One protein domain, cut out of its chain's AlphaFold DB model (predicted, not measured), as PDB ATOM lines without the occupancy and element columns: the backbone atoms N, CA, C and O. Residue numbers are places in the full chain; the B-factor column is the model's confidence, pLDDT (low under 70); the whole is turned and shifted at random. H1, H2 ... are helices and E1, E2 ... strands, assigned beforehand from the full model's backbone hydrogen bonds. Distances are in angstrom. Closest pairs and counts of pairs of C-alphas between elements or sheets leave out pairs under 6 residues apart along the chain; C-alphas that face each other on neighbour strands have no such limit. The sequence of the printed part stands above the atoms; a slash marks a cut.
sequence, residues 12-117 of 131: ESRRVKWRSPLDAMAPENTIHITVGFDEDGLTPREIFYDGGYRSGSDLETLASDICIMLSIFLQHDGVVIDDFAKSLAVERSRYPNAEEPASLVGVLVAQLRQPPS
ATOM      1  N   GLU A  12     173.617 192.137 135.082       97.75
ATOM      2  CA  GLU A  12     172.204 191.795 135.248       97.75
ATOM      3  C   GLU A  12     171.699 191.007 134.045       97.75
ATOM      4  O   GLU A  12     171.753 191.490 132.912       97.75
ATOM      5  N   SER A  13     171.177 189.809 134.298       97.88
ATOM      6  CA  SER A  13     170.508 189.013 133.275       97.88
ATOM      7  C   SER A  13     169.061 189.466 133.110       97.88
ATOM      8  O   SER A  13     168.326 189.638 134.085       97.88
ATOM      9  N   ARG A  14     168.631 189.643 131.864       97.81
ATOM     10  CA  ARG A  14     167.322 190.171 131.489       97.81
ATOM     11  C   ARG A  14     166.643 189.264 130.480       97.81
ATOM     12  O   ARG A  14     167.274 188.640 129.627       97.81
ATOM     13  N   ARG A  15     165.318 189.215 130.586       97.25
ATOM     14  CA  ARG A  15     164.443 188.528 129.642       97.25
ATOM     15  C   ARG A  15     163.793 189.563 128.735       97.25
ATOM     16  O   ARG A  15     163.074 190.434 129.212       97.25
ATOM     17  N   VAL A  16     164.011 189.425 127.438       95.56
ATOM     18  CA  VAL A  16     163.598 190.387 126.419       95.56
ATOM     19  C   VAL A  16     162.593 189.724 125.497       95.56
ATOM     20  O   VAL A  16     162.865 188.676 124.920       95.56
ATOM     21  N   LYS A  17     161.416 190.326 125.350       92.69
ATOM     22  CA  LYS A  17     160.419 189.877 124.377       92.69
ATOM     23  C   LYS A  17     160.617 190.636 123.077       92.69
ATOM     24  O   LYS A  17     160.727 191.859 123.097       92.69
ATOM     25  N   TRP A  18     160.656 189.918 121.962       88.06
ATOM     26  CA  TRP A  18     160.827 190.504 120.641       88.06
ATOM     27  C   TRP A  18     159.931 189.827 119.615       88.06
ATOM     28  O   TRP A  18     159.894 188.602 119.507       88.06
ATOM     29  N   ARG A  19     159.253 190.638 118.808       86.12
ATOM     30  CA  ARG A  19     158.525 190.201 117.622       86.12
ATOM     31  C   ARG A  19     158.996 191.048 116.454       86.12
ATOM     32  O   ARG A  19     159.088 192.260 116.595       86.12
ATOM     33  N   SER A  20     159.283 190.412 115.322       80.88
ATOM     34  CA  SER A  20     159.661 191.151 114.119       80.88
ATOM     35  C   SER A  20     158.521 192.089 113.698       80.88
ATOM     36  O   SER A  20     157.400 191.608 113.532       80.88
ATOM     37  N   PRO A  21     158.779 193.390 113.492       76.75
ATOM     38  CA  PRO A  21     157.762 194.325 113.022       76.75
ATOM     39  C   PRO A  21     157.415 194.120 111.541       76.75
ATOM     40  O   PRO A  21     156.315 194.450 111.109       76.75
ATOM     41  N   LEU A  22     158.321 193.505 110.772       73.56
ATOM     42  CA  LEU A  22     158.146 193.256 109.336       73.56
ATOM     43  C   LEU A  22     157.052 192.227 109.019       73.56
ATOM     44  O   LEU A  22     156.572 192.171 107.889       73.56
ATOM     45  N   ASP A  23     156.673 191.401 109.995       77.75
ATOM     46  CA  ASP A  23     155.642 190.381 109.837       77.75
ATOM     47  C   ASP A  23     154.734 190.362 111.071       77.75
ATOM     48  O   ASP A  23     155.104 189.893 112.149       77.75
ATOM     49  N   ALA A  24     153.502 190.842 110.894       73.62
ATOM     50  CA  ALA A  24     152.495 190.897 111.949       73.62
ATOM     51  C   ALA A  24     152.125 189.514 112.522       73.62
ATOM     52  O   ALA A  24     151.573 189.442 113.625       73.62
ATOM     53  N   MET A  25     152.400 188.432 111.786       80.25
ATOM     54  CA  MET A  25     152.174 187.046 112.199       80.25
ATOM     55  C   MET A  25     153.437 186.372 112.746       80.25
ATOM     56  O   MET A  25     153.346 185.243 113.233       80.25
ATOM     57  N   ALA A  26     154.593 187.046 112.729       80.62
ATOM     58  CA  ALA A  26     155.828 186.489 113.268       80.62
ATOM     59  C   ALA A  26     155.640 186.093 114.738       80.62
ATOM     60  O   ALA A  26     155.020 186.849 115.496       80.62
ATOM     61  N   PRO A  27     156.174 184.943 115.184       84.81
ATOM     62  CA  PRO A  27     156.092 184.545 116.581       84.81
ATOM     63  C   PRO A  27     156.834 185.544 117.481       84.81
ATOM     64  O   PRO A  27     157.851 186.123 117.099       84.81
ATOM     65  N   GLU A  28     156.327 185.733 118.703       88.88
ATOM     66  CA  GLU A  28     157.090 186.414 119.750       88.88
ATOM     67  C   GLU A  28     158.187 185.474 120.242       88.88
ATOM     68  O   GLU A  28     157.920 184.350 120.664       88.88
ATOM     69  N   ASN A  29     159.420 185.957 120.196       89.94
ATOM     70  CA  ASN A  29     160.586 185.282 120.724       89.94
ATOM     71  C   ASN A  29     160.926 185.863 122.093       89.94
ATOM     72  O   ASN A  29     160.782 187.063 122.342       89.94
ATOM     73  N   THR A  30     161.399 184.999 122.984       95.06
ATOM     74  CA  THR A  30     161.973 185.408 124.262       95.06
ATOM     75  C   THR A  30     163.475 185.226 124.178       95.06
ATOM     76  O   THR A  30     163.946 184.108 124.014       95.06
ATOM     77  N   ILE A  31     164.212 186.324 124.285       95.56
ATOM     78  CA  ILE A  31     165.668 186.375 124.239       95.56
ATOM     79  C   ILE A  31     166.186 186.601 125.659       95.56
ATOM     80  O   ILE A  31     165.610 187.371 126.430       95.56
ATOM     81  N   HIS A  32     167.276 185.934 126.002       97.94
ATOM     82  CA  HIS A  32     167.989 186.111 127.255       97.94
ATOM     83  C   HIS A  32     169.288 186.857 126.979       97.94
ATOM     84  O   HIS A  32     170.037 186.485 126.075       97.94
ATOM     85  N   ILE A  33     169.521 187.926 127.733       98.25
ATOM     86  CA  ILE A  33     170.746 188.719 127.646       98.25
ATOM     87  C   ILE A  33     171.304 188.982 129.035       98.25
ATOM     88  O   ILE A  33     170.549 189.010 130.006       98.25
ATOM     89  N   THR A  34     172.585 189.312 129.106       98.31
ATOM     90  CA  THR A  34     173.215 189.835 130.315       98.31
ATOM     91  C   THR A  34     173.868 191.172 130.009       98.31
ATOM     92  O   THR A  34     174.631 191.289 129.055       98.31
ATOM     93  N   VAL A  35     173.567 192.195 130.808       98.06
ATOM     94  CA  VAL A  35     174.172 193.530 130.696       98.06
ATOM     95  C   VAL A  35     175.270 193.663 131.743       98.06
ATOM     96  O   VAL A  35     175.020 193.431 132.924       98.06
ATOM     97  N   GLY A  36     176.478 194.026 131.319       96.00
ATOM     98  CA  GLY A  36     177.612 194.338 132.188       96.00
ATOM     99  C   GLY A  36     177.780 195.846 132.364       96.00
ATOM    100  O   GLY A  36     177.677 196.602 131.395       96.00
ATOM    101  N   PHE A  37     178.058 196.280 133.593       94.69
ATOM    102  CA  PHE A  37     178.145 197.697 133.967       94.69
ATOM    103  C   PHE A  37     179.582 198.121 134.309       94.69
ATOM    104  O   PHE A  37     180.402 197.288 134.687       94.69
ATOM    105  N   ASP A  38     179.895 199.409 134.172       92.38
ATOM    106  CA  ASP A  38     181.186 200.008 134.541       92.38
ATOM    107  C   ASP A  38     181.423 199.949 136.067       92.38
ATOM    108  O   ASP A  38     180.609 199.426 136.833       92.38
ATOM    109  N   GLU A  39     182.554 200.476 136.533       90.62
ATOM    110  CA  GLU A  39     182.920 200.485 137.960       90.62
ATOM    111  C   GLU A  39     181.931 201.258 138.847       90.62
ATOM    112  O   GLU A  39     181.789 200.937 140.026       90.62
ATOM    113  N   ASP A  40     181.200 202.219 138.272       90.69
ATOM    114  CA  ASP A  40     180.098 202.921 138.941       90.69
ATOM    115  C   ASP A  40     178.882 202.016 139.218       90.69
ATOM    116  O   ASP A  40     177.998 202.371 139.995       90.69
ATOM    117  N   GLY A  41     178.831 200.834 138.596       91.44
ATOM    118  CA  GLY A  41     177.741 199.876 138.704       91.44
ATOM    119  C   GLY A  41     176.436 200.310 138.033       91.44
ATOM    120  O   GLY A  41     175.436 199.618 138.228       91.44
ATOM    121  N   LEU A  42     176.423 201.411 137.275       93.50
ATOM    122  CA  LEU A  42     175.229 202.008 136.662       93.50
ATOM    123  C   LEU A  42     175.373 202.201 135.150       93.50
ATOM    124  O   LEU A  42     174.395 202.041 134.422       93.50
ATOM    125  N   THR A  43     176.573 202.512 134.662       93.06
ATOM    126  CA  THR A  43     176.813 202.764 133.241       93.06
ATOM    127  C   THR A  43     176.942 201.441 132.486       93.06
ATOM    128  O   THR A  43     177.878 200.687 132.752       93.06
ATOM    129  N   PRO A  44     176.059 201.124 131.524       95.31
ATOM    130  CA  PRO A  44     176.151 199.891 130.748       95.31
ATOM    131  C   PRO A  44     177.350 199.943 129.791       95.31
ATOM    132  O   PRO A  44     177.569 200.932 129.087       95.31
ATOM    133  N   ARG A  45     178.134 198.866 129.747       94.94
ATOM    134  CA  ARG A  45     179.352 198.774 128.924       94.94
ATOM    135  C   ARG A  45     179.435 197.519 128.074       94.94
ATOM    136  O   ARG A  45     180.175 197.501 127.095       94.94
ATOM    137  N   GLU A  46     178.701 196.479 128.444       95.38
ATOM    138  CA  GLU A  46     178.716 195.192 127.760       95.38
ATOM    139  C   GLU A  46     177.300 194.624 127.707       95.38
ATOM    140  O   GLU A  46     176.484 194.858 128.601       95.38
ATOM    141  N   ILE A  47     177.021 193.867 126.658       97.62
ATOM    142  CA  ILE A  47     175.815 193.068 126.500       97.62
ATOM    143  C   ILE A  47     176.203 191.718 125.912       97.62
ATOM    144  O   ILE A  47     176.942 191.636 124.931       97.62
ATOM    145  N   PHE A  48     175.693 190.660 126.520       97.62
ATOM    146  CA  PHE A  48     175.951 189.282 126.139       97.62
ATOM    147  C   PHE A  48     174.636 188.616 125.762       97.62
ATOM    148  O   PHE A  48     173.613 188.852 126.403       97.62
ATOM    149  N   TYR A  49     174.672 187.801 124.714       98.06
ATOM    150  CA  TYR A  49     173.562 186.938 124.346       98.06
ATOM    151  C   TYR A  49     173.668 185.624 125.124       98.06
ATOM    152  O   TYR A  49     174.692 184.949 125.036       98.06
ATOM    153  N   ASP A  50     172.609 185.253 125.842       97.06
ATOM    154  CA  ASP A  50     172.577 184.046 126.683       97.06
ATOM    155  C   ASP A  50     171.656 182.948 126.122       97.06
ATOM    156  O   ASP A  50     171.662 181.821 126.617       97.06
ATOM    157  N   GLY A  51     170.839 183.255 125.108       95.44
ATOM    158  CA  GLY A  51     169.967 182.279 124.450       95.44
ATOM    159  C   GLY A  51     168.574 182.803 124.102       95.44
ATOM    160  O   GLY A  51     168.280 183.996 124.193       95.44
ATOM    161  N   GLY A  52     167.691 181.884 123.705       94.06
ATOM    162  CA  GLY A  52     166.278 182.158 123.412       94.06
ATOM    163  C   GLY A  52     165.848 181.858 121.976       94.06
ATOM    164  O   GLY A  52     164.678 181.572 121.731       94.06
ATOM    165  N   TYR A  53     166.793 181.847 121.036       94.12
ATOM    166  CA  TYR A  53     166.564 181.315 119.696       94.12
ATOM    167  C   TYR A  53     166.913 179.829 119.638       94.12
ATOM    168  O   TYR A  53     167.563 179.277 120.526       94.12
ATOM    169  N   ARG A  54     166.455 179.163 118.575       92.25
ATOM    170  CA  ARG A  54     166.852 177.785 118.293       92.25
ATOM    171  C   ARG A  54     168.364 177.735 118.064       92.25
ATOM    172  O   ARG A  54     168.872 178.494 117.242       92.25
ATOM    173  N   SER A  55     169.030 176.794 118.726       92.50
ATOM    174  CA  SER A  55     170.468 176.600 118.558       92.50
ATOM    175  C   SER A  55     170.836 176.259 117.108       92.50
ATOM    176  O   SER A  55     170.154 175.454 116.460       92.50
ATOM    177  N   GLY A  56     171.888 176.898 116.604       92.62
ATOM    178  CA  GLY A  56     172.372 176.831 115.229       92.62
ATOM    179  C   GLY A  56     171.550 177.643 114.228       92.62
ATOM    180  O   GLY A  56     171.728 177.458 113.028       92.62
ATOM    181  N   SER A  57     170.618 178.491 114.677       93.75
ATOM    182  CA  SER A  57     169.836 179.333 113.764       93.75
ATOM    183  C   SER A  57     170.571 180.617 113.380       93.75
ATOM    184  O   SER A  57     171.349 181.172 114.159       93.75
ATOM    185  N   ASP A  58     170.249 181.148 112.201       94.94
ATOM    186  CA  ASP A  58     170.780 182.436 111.741       94.94
ATOM    187  C   ASP A  58     170.437 183.572 112.715       94.94
ATOM    188  O   ASP A  58     171.253 184.455 112.960       94.94
ATOM    189  N   LEU A  59     169.246 183.527 113.327       92.19
ATOM    190  CA  LEU A  59     168.814 184.519 114.318       92.19
ATOM    191  C   LEU A  59     169.599 184.437 115.630       92.19
ATOM    192  O   LEU A  59     169.866 185.477 116.227       92.19
ATOM    193  N   GLU A  60     169.974 183.234 116.078       95.12
ATOM    194  CA  GLU A  60     170.864 183.063 117.233       95.12
ATOM    195  C   GLU A  60     172.223 183.714 116.959       95.12
ATOM    196  O   GLU A  60     172.682 184.547 117.742       95.12
ATOM    197  N   THR A  61     172.819 183.390 115.809       97.00
ATOM    198  CA  THR A  61     174.137 183.904 115.409       97.00
ATOM    199  C   THR A  61     174.106 185.424 115.256       97.00
ATOM    200  O   THR A  61     174.921 186.125 115.850       97.00
ATOM    201  N   LEU A  62     173.097 185.955 114.560       96.00
ATOM    202  CA  LEU A  62     172.922 187.393 114.377       96.00
ATOM    203  C   LEU A  62     172.720 188.130 115.709       96.00
ATOM    204  O   LEU A  62     173.291 189.198 115.913       96.00
ATOM    205  N   ALA A  63     171.916 187.584 116.626       95.88
ATOM    206  CA  ALA A  63     171.702 188.195 117.936       95.88
ATOM    207  C   ALA A  63     172.993 188.228 118.769       95.88
ATOM    208  O   ALA A  63     173.282 189.246 119.404       95.88
ATOM    209  N   SER A  64     173.778 187.149 118.726       97.75
ATOM    210  CA  SER A  64     175.101 187.081 119.349       97.75
ATOM    211  C   SER A  64     176.053 188.128 118.761       97.75
ATOM    212  O   SER A  64     176.637 188.915 119.509       97.75
ATOM    213  N   ASP A  65     176.146 188.216 117.434       98.25
ATOM    214  CA  ASP A  65     177.019 189.174 116.749       98.25
ATOM    215  C   ASP A  65     176.636 190.625 117.053       98.25
ATOM    216  O   ASP A  65     177.507 191.456 117.319       98.25
ATOM    217  N   ILE A  66     175.336 190.942 117.093       97.75
ATOM    218  CA  ILE A  66     174.859 192.269 117.503       97.75
ATOM    219  C   ILE A  66     175.313 192.586 118.931       97.75
ATOM    220  O   ILE A  66     175.799 193.689 119.178       97.75
ATOM    221  N   CYS A  67     175.202 191.640 119.868       98.12
ATOM    222  CA  CYS A  67     175.640 191.856 121.249       98.12
ATOM    223  C   CYS A  67     177.156 192.113 121.343       98.12
ATOM    224  O   CYS A  67     177.591 193.020 122.059       98.12
ATOM    225  N   ILE A  68     177.960 191.382 120.565       97.50
ATOM    226  CA  ILE A  68     179.414 191.586 120.477       97.50
ATOM    227  C   ILE A  68     179.729 192.975 119.910       97.50
ATOM    228  O   ILE A  68     180.511 193.720 120.505       97.50
ATOM    229  N   MET A  69     179.104 193.353 118.791       97.19
ATOM    230  CA  MET A  69     179.308 194.662 118.164       97.19
ATOM    231  C   MET A  69     178.922 195.809 119.102       97.19
ATOM    232  O   MET A  69     179.693 196.757 119.252       97.19
ATOM    233  N   LEU A  70     177.770 195.711 119.775       96.75
ATOM    234  CA  LEU A  70     177.329 196.703 120.757       96.75
ATOM    235  C   LEU A  70     178.310 196.806 121.928       96.75
ATOM    236  O   LEU A  70     178.668 197.912 122.318       96.75
ATOM    237  N   SER A  71     178.800 195.681 122.451       95.94
ATOM    238  CA  SER A  71     179.793 195.678 123.532       95.94
ATOM    239  C   SER A  71     181.096 196.362 123.126       95.94
ATOM    240  O   SER A  71     181.636 197.162 123.886       95.94
ATOM    241  N   ILE A  72     181.596 196.098 121.916       94.56
ATOM    242  CA  ILE A  72     182.785 196.784 121.394       94.56
ATOM    243  C   ILE A  72     182.506 198.284 121.280       94.56
ATOM    244  O   ILE A  72     183.299 199.088 121.767       94.56
ATOM    245  N   PHE A  73     181.367 198.658 120.696       93.44
ATOM    246  CA  PHE A  73     180.971 200.048 120.492       93.44
ATOM    247  C   PHE A  73     180.870 200.833 121.811       93.44
ATOM    248  O   PHE A  73     181.442 201.913 121.919       93.44
ATOM    249  N   LEU A  74     180.243 200.273 122.848       93.69
ATOM    250  CA  LEU A  74     180.082 200.917 124.162       93.69
ATOM    251  C   LEU A  74     181.389 201.122 124.935       93.69
ATOM    252  O   LEU A  74     181.443 201.919 125.879       93.69
ATOM    253  N   GLN A  75     182.437 200.395 124.556       92.69
ATOM    254  CA  GLN A  75     183.768 200.529 125.135       92.69
ATOM    255  C   GLN A  75     184.601 201.613 124.443       92.69
ATOM    256  O   GLN A  75     185.692 201.917 124.919       92.69
ATOM    257  N   HIS A  76     184.131 202.211 123.344       91.88
ATOM    258  CA  HIS A  76     184.803 203.355 122.732       91.88
ATOM    259  C   HIS A  76     184.477 204.663 123.463       91.88
ATOM    260  O   HIS A  76     183.323 204.960 123.772       91.88
ATOM    261  N   ASP A  77     185.508 205.475 123.707       85.44
ATOM    262  CA  ASP A  77     185.336 206.806 124.299       85.44
ATOM    263  C   ASP A  77     184.404 207.684 123.454       85.44
ATOM    264  O   ASP A  77     184.486 207.692 122.224       85.44
ATOM    265  N   GLY A  78     183.557 208.465 124.126       85.25
ATOM    266  CA  GLY A  78     182.612 209.382 123.482       85.25
ATOM    267  C   GLY A  78     181.305 208.734 123.023       85.25
ATOM    268  O   GLY A  78     180.411 209.445 122.575       85.25
ATOM    269  N   VAL A  79     181.154 207.415 123.167       89.44
ATOM    270  CA  VAL A  79     179.879 206.741 122.909       89.44
ATOM    271  C   VAL A  79     178.957 206.882 124.118       89.44
ATOM    272  O   VAL A  79     179.255 206.393 125.209       89.44
ATOM    273  N   VAL A  80     177.809 207.522 123.898       89.94
ATOM    274  CA  VAL A  80     176.708 207.637 124.860       89.94
ATOM    275  C   VAL A  80     175.513 206.862 124.311       89.94
ATOM    276  O   VAL A  80     175.043 207.135 123.205       89.94
ATOM    277  N   ILE A  81     175.014 205.885 125.077       92.88
ATOM    278  CA  ILE A  81     173.943 204.980 124.627       92.88
ATOM    279  C   ILE A  81     172.671 205.732 124.210       92.88
ATOM    280  O   ILE A  81     172.034 205.358 123.227       92.88
ATOM    281  N   ASP A  82     172.327 206.817 124.906       92.50
ATOM    282  CA  ASP A  82     171.148 207.623 124.587       92.50
ATOM    283  C   ASP A  82     171.273 208.361 123.252       92.50
ATOM    284  O   ASP A  82     170.278 208.512 122.545       92.50
ATOM    285  N   ASP A  83     172.474 208.793 122.867       92.38
ATOM    286  CA  ASP A  83     172.689 209.450 121.574       92.38
ATOM    287  C   ASP A  83     172.669 208.442 120.428       92.38
ATOM    288  O   ASP A  83     172.090 208.701 119.369       92.38
ATOM    289  N   PHE A  84     173.210 207.246 120.666       91.38
ATOM    290  CA  PHE A  84     173.089 206.140 119.728       91.38
ATOM    291  C   PHE A  84     171.622 205.739 119.515       91.38
ATOM    292  O   PHE A  84     171.182 205.597 118.376       91.38
ATOM    293  N   ALA A  85     170.839 205.640 120.593       93.69
ATOM    294  CA  ALA A  85     169.430 205.259 120.534       93.69
ATOM    295  C   ALA A  85     168.579 206.207 119.676       93.69
ATOM    296  O   ALA A  85     167.702 205.741 118.954       93.69
ATOM    297  N   LYS A  86     168.864 207.517 119.698       92.88
ATOM    298  CA  LYS A  86     168.168 208.527 118.872       92.88
ATOM    299  C   LYS A  86     168.384 208.340 117.368       92.88
ATOM    300  O   LYS A  86     167.625 208.885 116.577       92.88
ATOM    301  N   SER A  87     169.424 207.606 116.978       93.06
ATOM    302  CA  SER A  87     169.772 207.362 115.575       93.06
ATOM    303  C   SER A  87     169.150 206.075 115.023       93.06
ATOM    304  O   SER A  87     169.304 205.778 113.839       93.06
ATOM    305  N   LEU A  88     168.481 205.283 115.867       94.19
ATOM    306  CA  LEU A  88     167.875 204.017 115.470       94.19
ATOM    307  C   LEU A  88     166.444 204.217 114.978       94.19
ATOM    308  O   LEU A  88     165.707 205.067 115.470       94.19
ATOM    309  N   ALA A  89     166.051 203.388 114.015       91.69
ATOM    310  CA  ALA A  89     164.697 203.394 113.488       91.69
ATOM    311  C   ALA A  89     163.678 202.977 114.560       91.69
ATOM    312  O   ALA A  89     163.870 201.996 115.292       91.69
ATOM    313  N   VAL A  90     162.570 203.708 114.587       89.75
ATOM    314  CA  VAL A  90     161.392 203.441 115.409       89.75
ATOM    315  C   VAL A  90     160.171 203.292 114.510       89.75
ATOM    316  O   VAL A  90     160.104 203.877 113.428       89.75
ATOM    317  N   GLU A  91     159.206 202.509 114.962       86.00
ATOM    318  CA  GLU A  91     157.913 202.340 114.315       86.00
ATOM    319  C   GLU A  91     156.788 202.812 115.230       86.00
ATOM    320  O   GLU A  91     156.922 202.859 116.455       86.00
ATOM    321  N   ARG A  92     155.646 203.156 114.628       80.25
ATOM    322  CA  ARG A  92     154.437 203.441 115.401       80.25
ATOM    323  C   ARG A  92     153.946 202.146 116.034       80.25
ATOM    324  O   ARG A  92     153.618 201.196 115.328       80.25
ATOM    325  N   SER A  93     153.861 202.141 117.357       72.00
ATOM    326  CA  SER A  93     153.274 201.047 118.121       72.00
ATOM    327  C   SER A  93     151.809 200.824 117.734       72.00
ATOM    328  O   SER A  93     151.118 201.712 117.224       72.00
ATOM    329  N   ARG A  94     151.295 199.634 118.068       67.94
ATOM    330  CA  ARG A  94     149.852 199.351 118.097       67.94
ATOM    331  C   ARG A  94     149.086 200.280 119.039       67.94
ATOM    332  O   ARG A  94     147.883 200.459 118.856       67.94
ATOM    333  N   TYR A  95     149.756 200.833 120.048       67.69
ATOM    334  CA  TYR A  95     149.169 201.798 120.966       67.69
ATOM    335  C   TYR A  95     149.290 203.220 120.399       67.69
ATOM    336  O   TYR A  95     150.377 203.620 119.971       67.69
ATOM    337  N   PRO A  96     148.203 204.016 120.408       68.44
ATOM    338  CA  PRO A  96     148.250 205.398 119.945       68.44
ATOM    339  C   PRO A  96     149.333 206.191 120.687       68.44
ATOM    340  O   PRO A  96     149.378 206.174 121.914       68.44
ATOM    341  N   ASN A  97     150.170 206.912 119.936       70.00
ATOM    342  CA  ASN A  97     151.254 207.774 120.434       70.00
ATOM    343  C   ASN A  97     152.428 207.062 121.132       70.00
ATOM    344  O   ASN A  97     153.222 207.733 121.790       70.00
ATOM    345  N   ALA A  98     152.568 205.742 120.984       77.00
ATOM    346  CA  ALA A  98     153.770 205.032 121.407       77.00
ATOM    347  C   ALA A  98     154.664 204.715 120.198       77.00
ATOM    348  O   ALA A  98     154.183 204.323 119.135       77.00
ATOM    349  N   GLU A  99     155.970 204.889 120.370       83.88
ATOM    350  CA  GLU A  99     156.989 204.448 119.418       83.88
ATOM    351  C   GLU A  99     157.668 203.195 119.970       83.88
ATOM    352  O   GLU A  99     157.978 203.117 121.161       83.88
ATOM    353  N   GLU A 100     157.886 202.207 119.108       87.38
ATOM    354  CA  GLU A 100     158.577 200.966 119.444       87.38
ATOM    355  C   GLU A 100     159.821 200.795 118.567       87.38
ATOM    356  O   GLU A 100     159.857 201.284 117.434       87.38
ATOM    357  N   PRO A 101     160.865 200.107 119.055       90.81
ATOM    358  CA  PRO A 101     162.033 199.831 118.234       90.81
ATOM    359  C   PRO A 101     161.676 199.041 116.968       90.81
ATOM    360  O   PRO A 101     161.085 197.967 117.049       90.81
ATOM    361  N   ALA A 102     162.122 199.517 115.803       91.00
ATOM    362  CA  ALA A 102     161.863 198.871 114.510       91.00
ATOM    363  C   ALA A 102     162.766 197.650 114.236       91.00
ATOM    364  O   ALA A 102     162.720 197.034 113.174       91.00
ATOM    365  N   SER A 103     163.677 197.322 115.156       92.06
ATOM    366  CA  SER A 103     164.674 196.270 114.958       92.06
ATOM    367  C   SER A 103     165.138 195.655 116.271       92.06
ATOM    368  O   SER A 103     165.053 196.272 117.335       92.06
ATOM    369  N   LEU A 104     165.734 194.461 116.172       92.94
ATOM    370  CA  LEU A 104     166.377 193.796 117.304       92.94
ATOM    371  C   LEU A 104     167.474 194.672 117.931       92.94
ATOM    372  O   LEU A 104     167.588 194.715 119.152       92.94
ATOM    373  N   VAL A 105     168.235 195.417 117.120       95.75
ATOM    374  CA  VAL A 105     169.257 196.355 117.618       95.75
ATOM    375  C   VAL A 105     168.617 197.400 118.529       95.75
ATOM    376  O   VAL A 105     169.082 197.607 119.647       95.75
ATOM    377  N   GLY A 106     167.518 198.015 118.086       95.44
ATOM    378  CA  GLY A 106     166.793 199.000 118.885       95.44
ATOM    379  C   GLY A 106     166.215 198.411 120.174       95.44
ATOM    380  O   GLY A 106     166.259 199.067 121.211       95.44
ATOM    381  N   VAL A 107     165.747 197.159 120.153       95.12
ATOM    382  CA  VAL A 107     165.286 196.465 121.367       95.12
ATOM    383  C   VAL A 107     166.421 196.233 122.358       95.12
ATOM    384  O   VAL A 107     166.261 196.529 123.541       95.12
ATOM    385  N   LEU A 108     167.573 195.741 121.903       96.81
ATOM    386  CA  LEU A 108     168.739 195.519 122.764       96.81
ATOM    387  C   LEU A 108     169.276 196.841 123.332       96.81
ATOM    388  O   LEU A 108     169.614 196.923 124.510       96.81
ATOM    389  N   VAL A 109     169.272 197.907 122.531       97.06
ATOM    390  CA  VAL A 109     169.619 199.266 122.976       97.06
ATOM    391  C   VAL A 109     168.614 199.809 123.985       97.06
ATOM    392  O   VAL A 109     169.015 200.416 124.975       97.06
ATOM    393  N   ALA A 110     167.319 199.540 123.810       95.44
ATOM    394  CA  ALA A 110     166.314 199.886 124.808       95.44
ATOM    395  C   ALA A 110     166.576 199.172 126.141       95.44
ATOM    396  O   ALA A 110     166.409 199.791 127.186       95.44
ATOM    397  N   GLN A 111     167.048 197.918 126.119       96.94
ATOM    398  CA  GLN A 111     167.487 197.238 127.339       96.94
ATOM    399  C   GLN A 111     168.686 197.948 127.957       96.94
ATOM    400  O   GLN A 111     168.630 198.280 129.131       96.94
ATOM    401  N   LEU A 112     169.734 198.257 127.194       97.06
ATOM    402  CA  LEU A 112     170.914 198.958 127.717       97.06
ATOM    403  C   LEU A 112     170.565 200.270 128.448       97.06
ATOM    404  O   LEU A 112     171.236 200.621 129.408       97.06
ATOM    405  N   ARG A 113     169.492 200.961 128.052       95.94
ATOM    406  CA  ARG A 113     169.015 202.201 128.694       95.94
ATOM    407  C   ARG A 113     168.243 201.989 129.998       95.94
ATOM    408  O   ARG A 113     167.987 202.953 130.714       95.94
ATOM    409  N   GLN A 114     167.826 200.761 130.303       95.69
ATOM    410  CA  GLN A 114     167.113 200.480 131.545       95.69
ATOM    411  C   GLN A 114     168.089 200.461 132.726       95.69
ATOM    412  O   GLN A 114     169.095 199.739 132.665       95.69
ATOM    413  N   PRO A 115     167.777 201.183 133.817       95.06
ATOM    414  CA  PRO A 115     168.598 201.159 135.018       95.06
ATOM    415  C   PRO A 115     168.654 199.738 135.605       95.06
ATOM    416  O   PRO A 115     167.665 199.004 135.516       95.06
ATOM    417  N   PRO A 116     169.786 199.319 136.195       96.25
ATOM    418  CA  PRO A 116     169.863 198.034 136.881       96.25
ATOM    419  C   PRO A 116     168.993 198.005 138.143       96.25
ATOM    420  O   PRO A 116     168.757 199.037 138.780       96.25
ATOM    421  N   SER A 117     168.584 196.810 138.574       96.25
ATOM    422  CA  SER A 117     167.735 196.610 139.764       96.25
ATOM    423  C   SER A 117     168.306 197.157 141.079       96.25
ATOM    424  O   SER A 117     167.554 197.401 142.018       96.25
TER     425      SER A 117
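AT A GLANCE: This is residues 12 to 117 of the 131 residues of an uncharacterized protein of Yoonia vestfoldensis (UniProt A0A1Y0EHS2). A strongly twisted meander of three strands, E1, E2 and E3, each the antiparallel neighbour of the one before, curls round the short helix H3 in the core, while the long helix H1 covers E3 on the same face. H2 and the small hairpin of E4 and E5 pack on H3 away from that sheet. The printed part has 106 residues, in the order E1 E2 E3 H1 H2 E4 E5 H3; the class is mixed, helices and strands. It is compact, with a radius of gyration of the C-alphas of 13.9 A and spans of 42 by 37 by 24 A.

IN THESE COORDINATES: Find C-alpha 12 at (172.204, 191.795, 135.248); from there E1 runs 18.6 A to residue 18. E2, residues 29 to 37, covers 25.3 A, and E3, residues 44 to 51, 19.7 A. H1, residues 58 to 74, begins at (170.780, 182.436, 111.741) and spans 24.1 A. Next come H2, residues 81 to 85, E4, 90 to 92, and E5, 99 to 101. H3, residues 104 to 112, runs 12.5 A to C-alpha 112 at (170.914, 198.958, 127.717).

HOW THE PARTS SIT: Look at N 14 and O 33, 2.7 A apart, for hairpin E1 and E2, and at N 34 and O 48, 2.9 A, for hairpin E2 and E3. H1 runs along E3 at a height over the sheet of 7.8 A; their closest C-alphas are Glu 46 and Ser 71, 4.4 A. H1, with residues 63 to 67 alone, only just touches H3, with 3 pairs of C-alphas within 8 A, the closest Ile 66 and Val 105 at 6.9 A; the tilt is steep, 45 degrees, the same way. H2 touches H3, closest at the C-alphas of Ala 85 and Val 109, 6.5 A. In hairpin E4 and E5, N 91 and O 100 are 2.8 A apart; the closest C-alphas of E5 and H3 are Pro 101 and Val 107, 5.6 A. In H1, H2 and H3 every O i to N i+4 pair is within hydrogen-bond range.

THE WHOLE: The farthest C-alphas, Met 25 and Glu 39, are 42.3 A apart. The printed part has no cut and no long link; residues 54 to 59, of which 58 and 59 belong to H1, stand free. Residues 94 to 96 have pLDDT under 70.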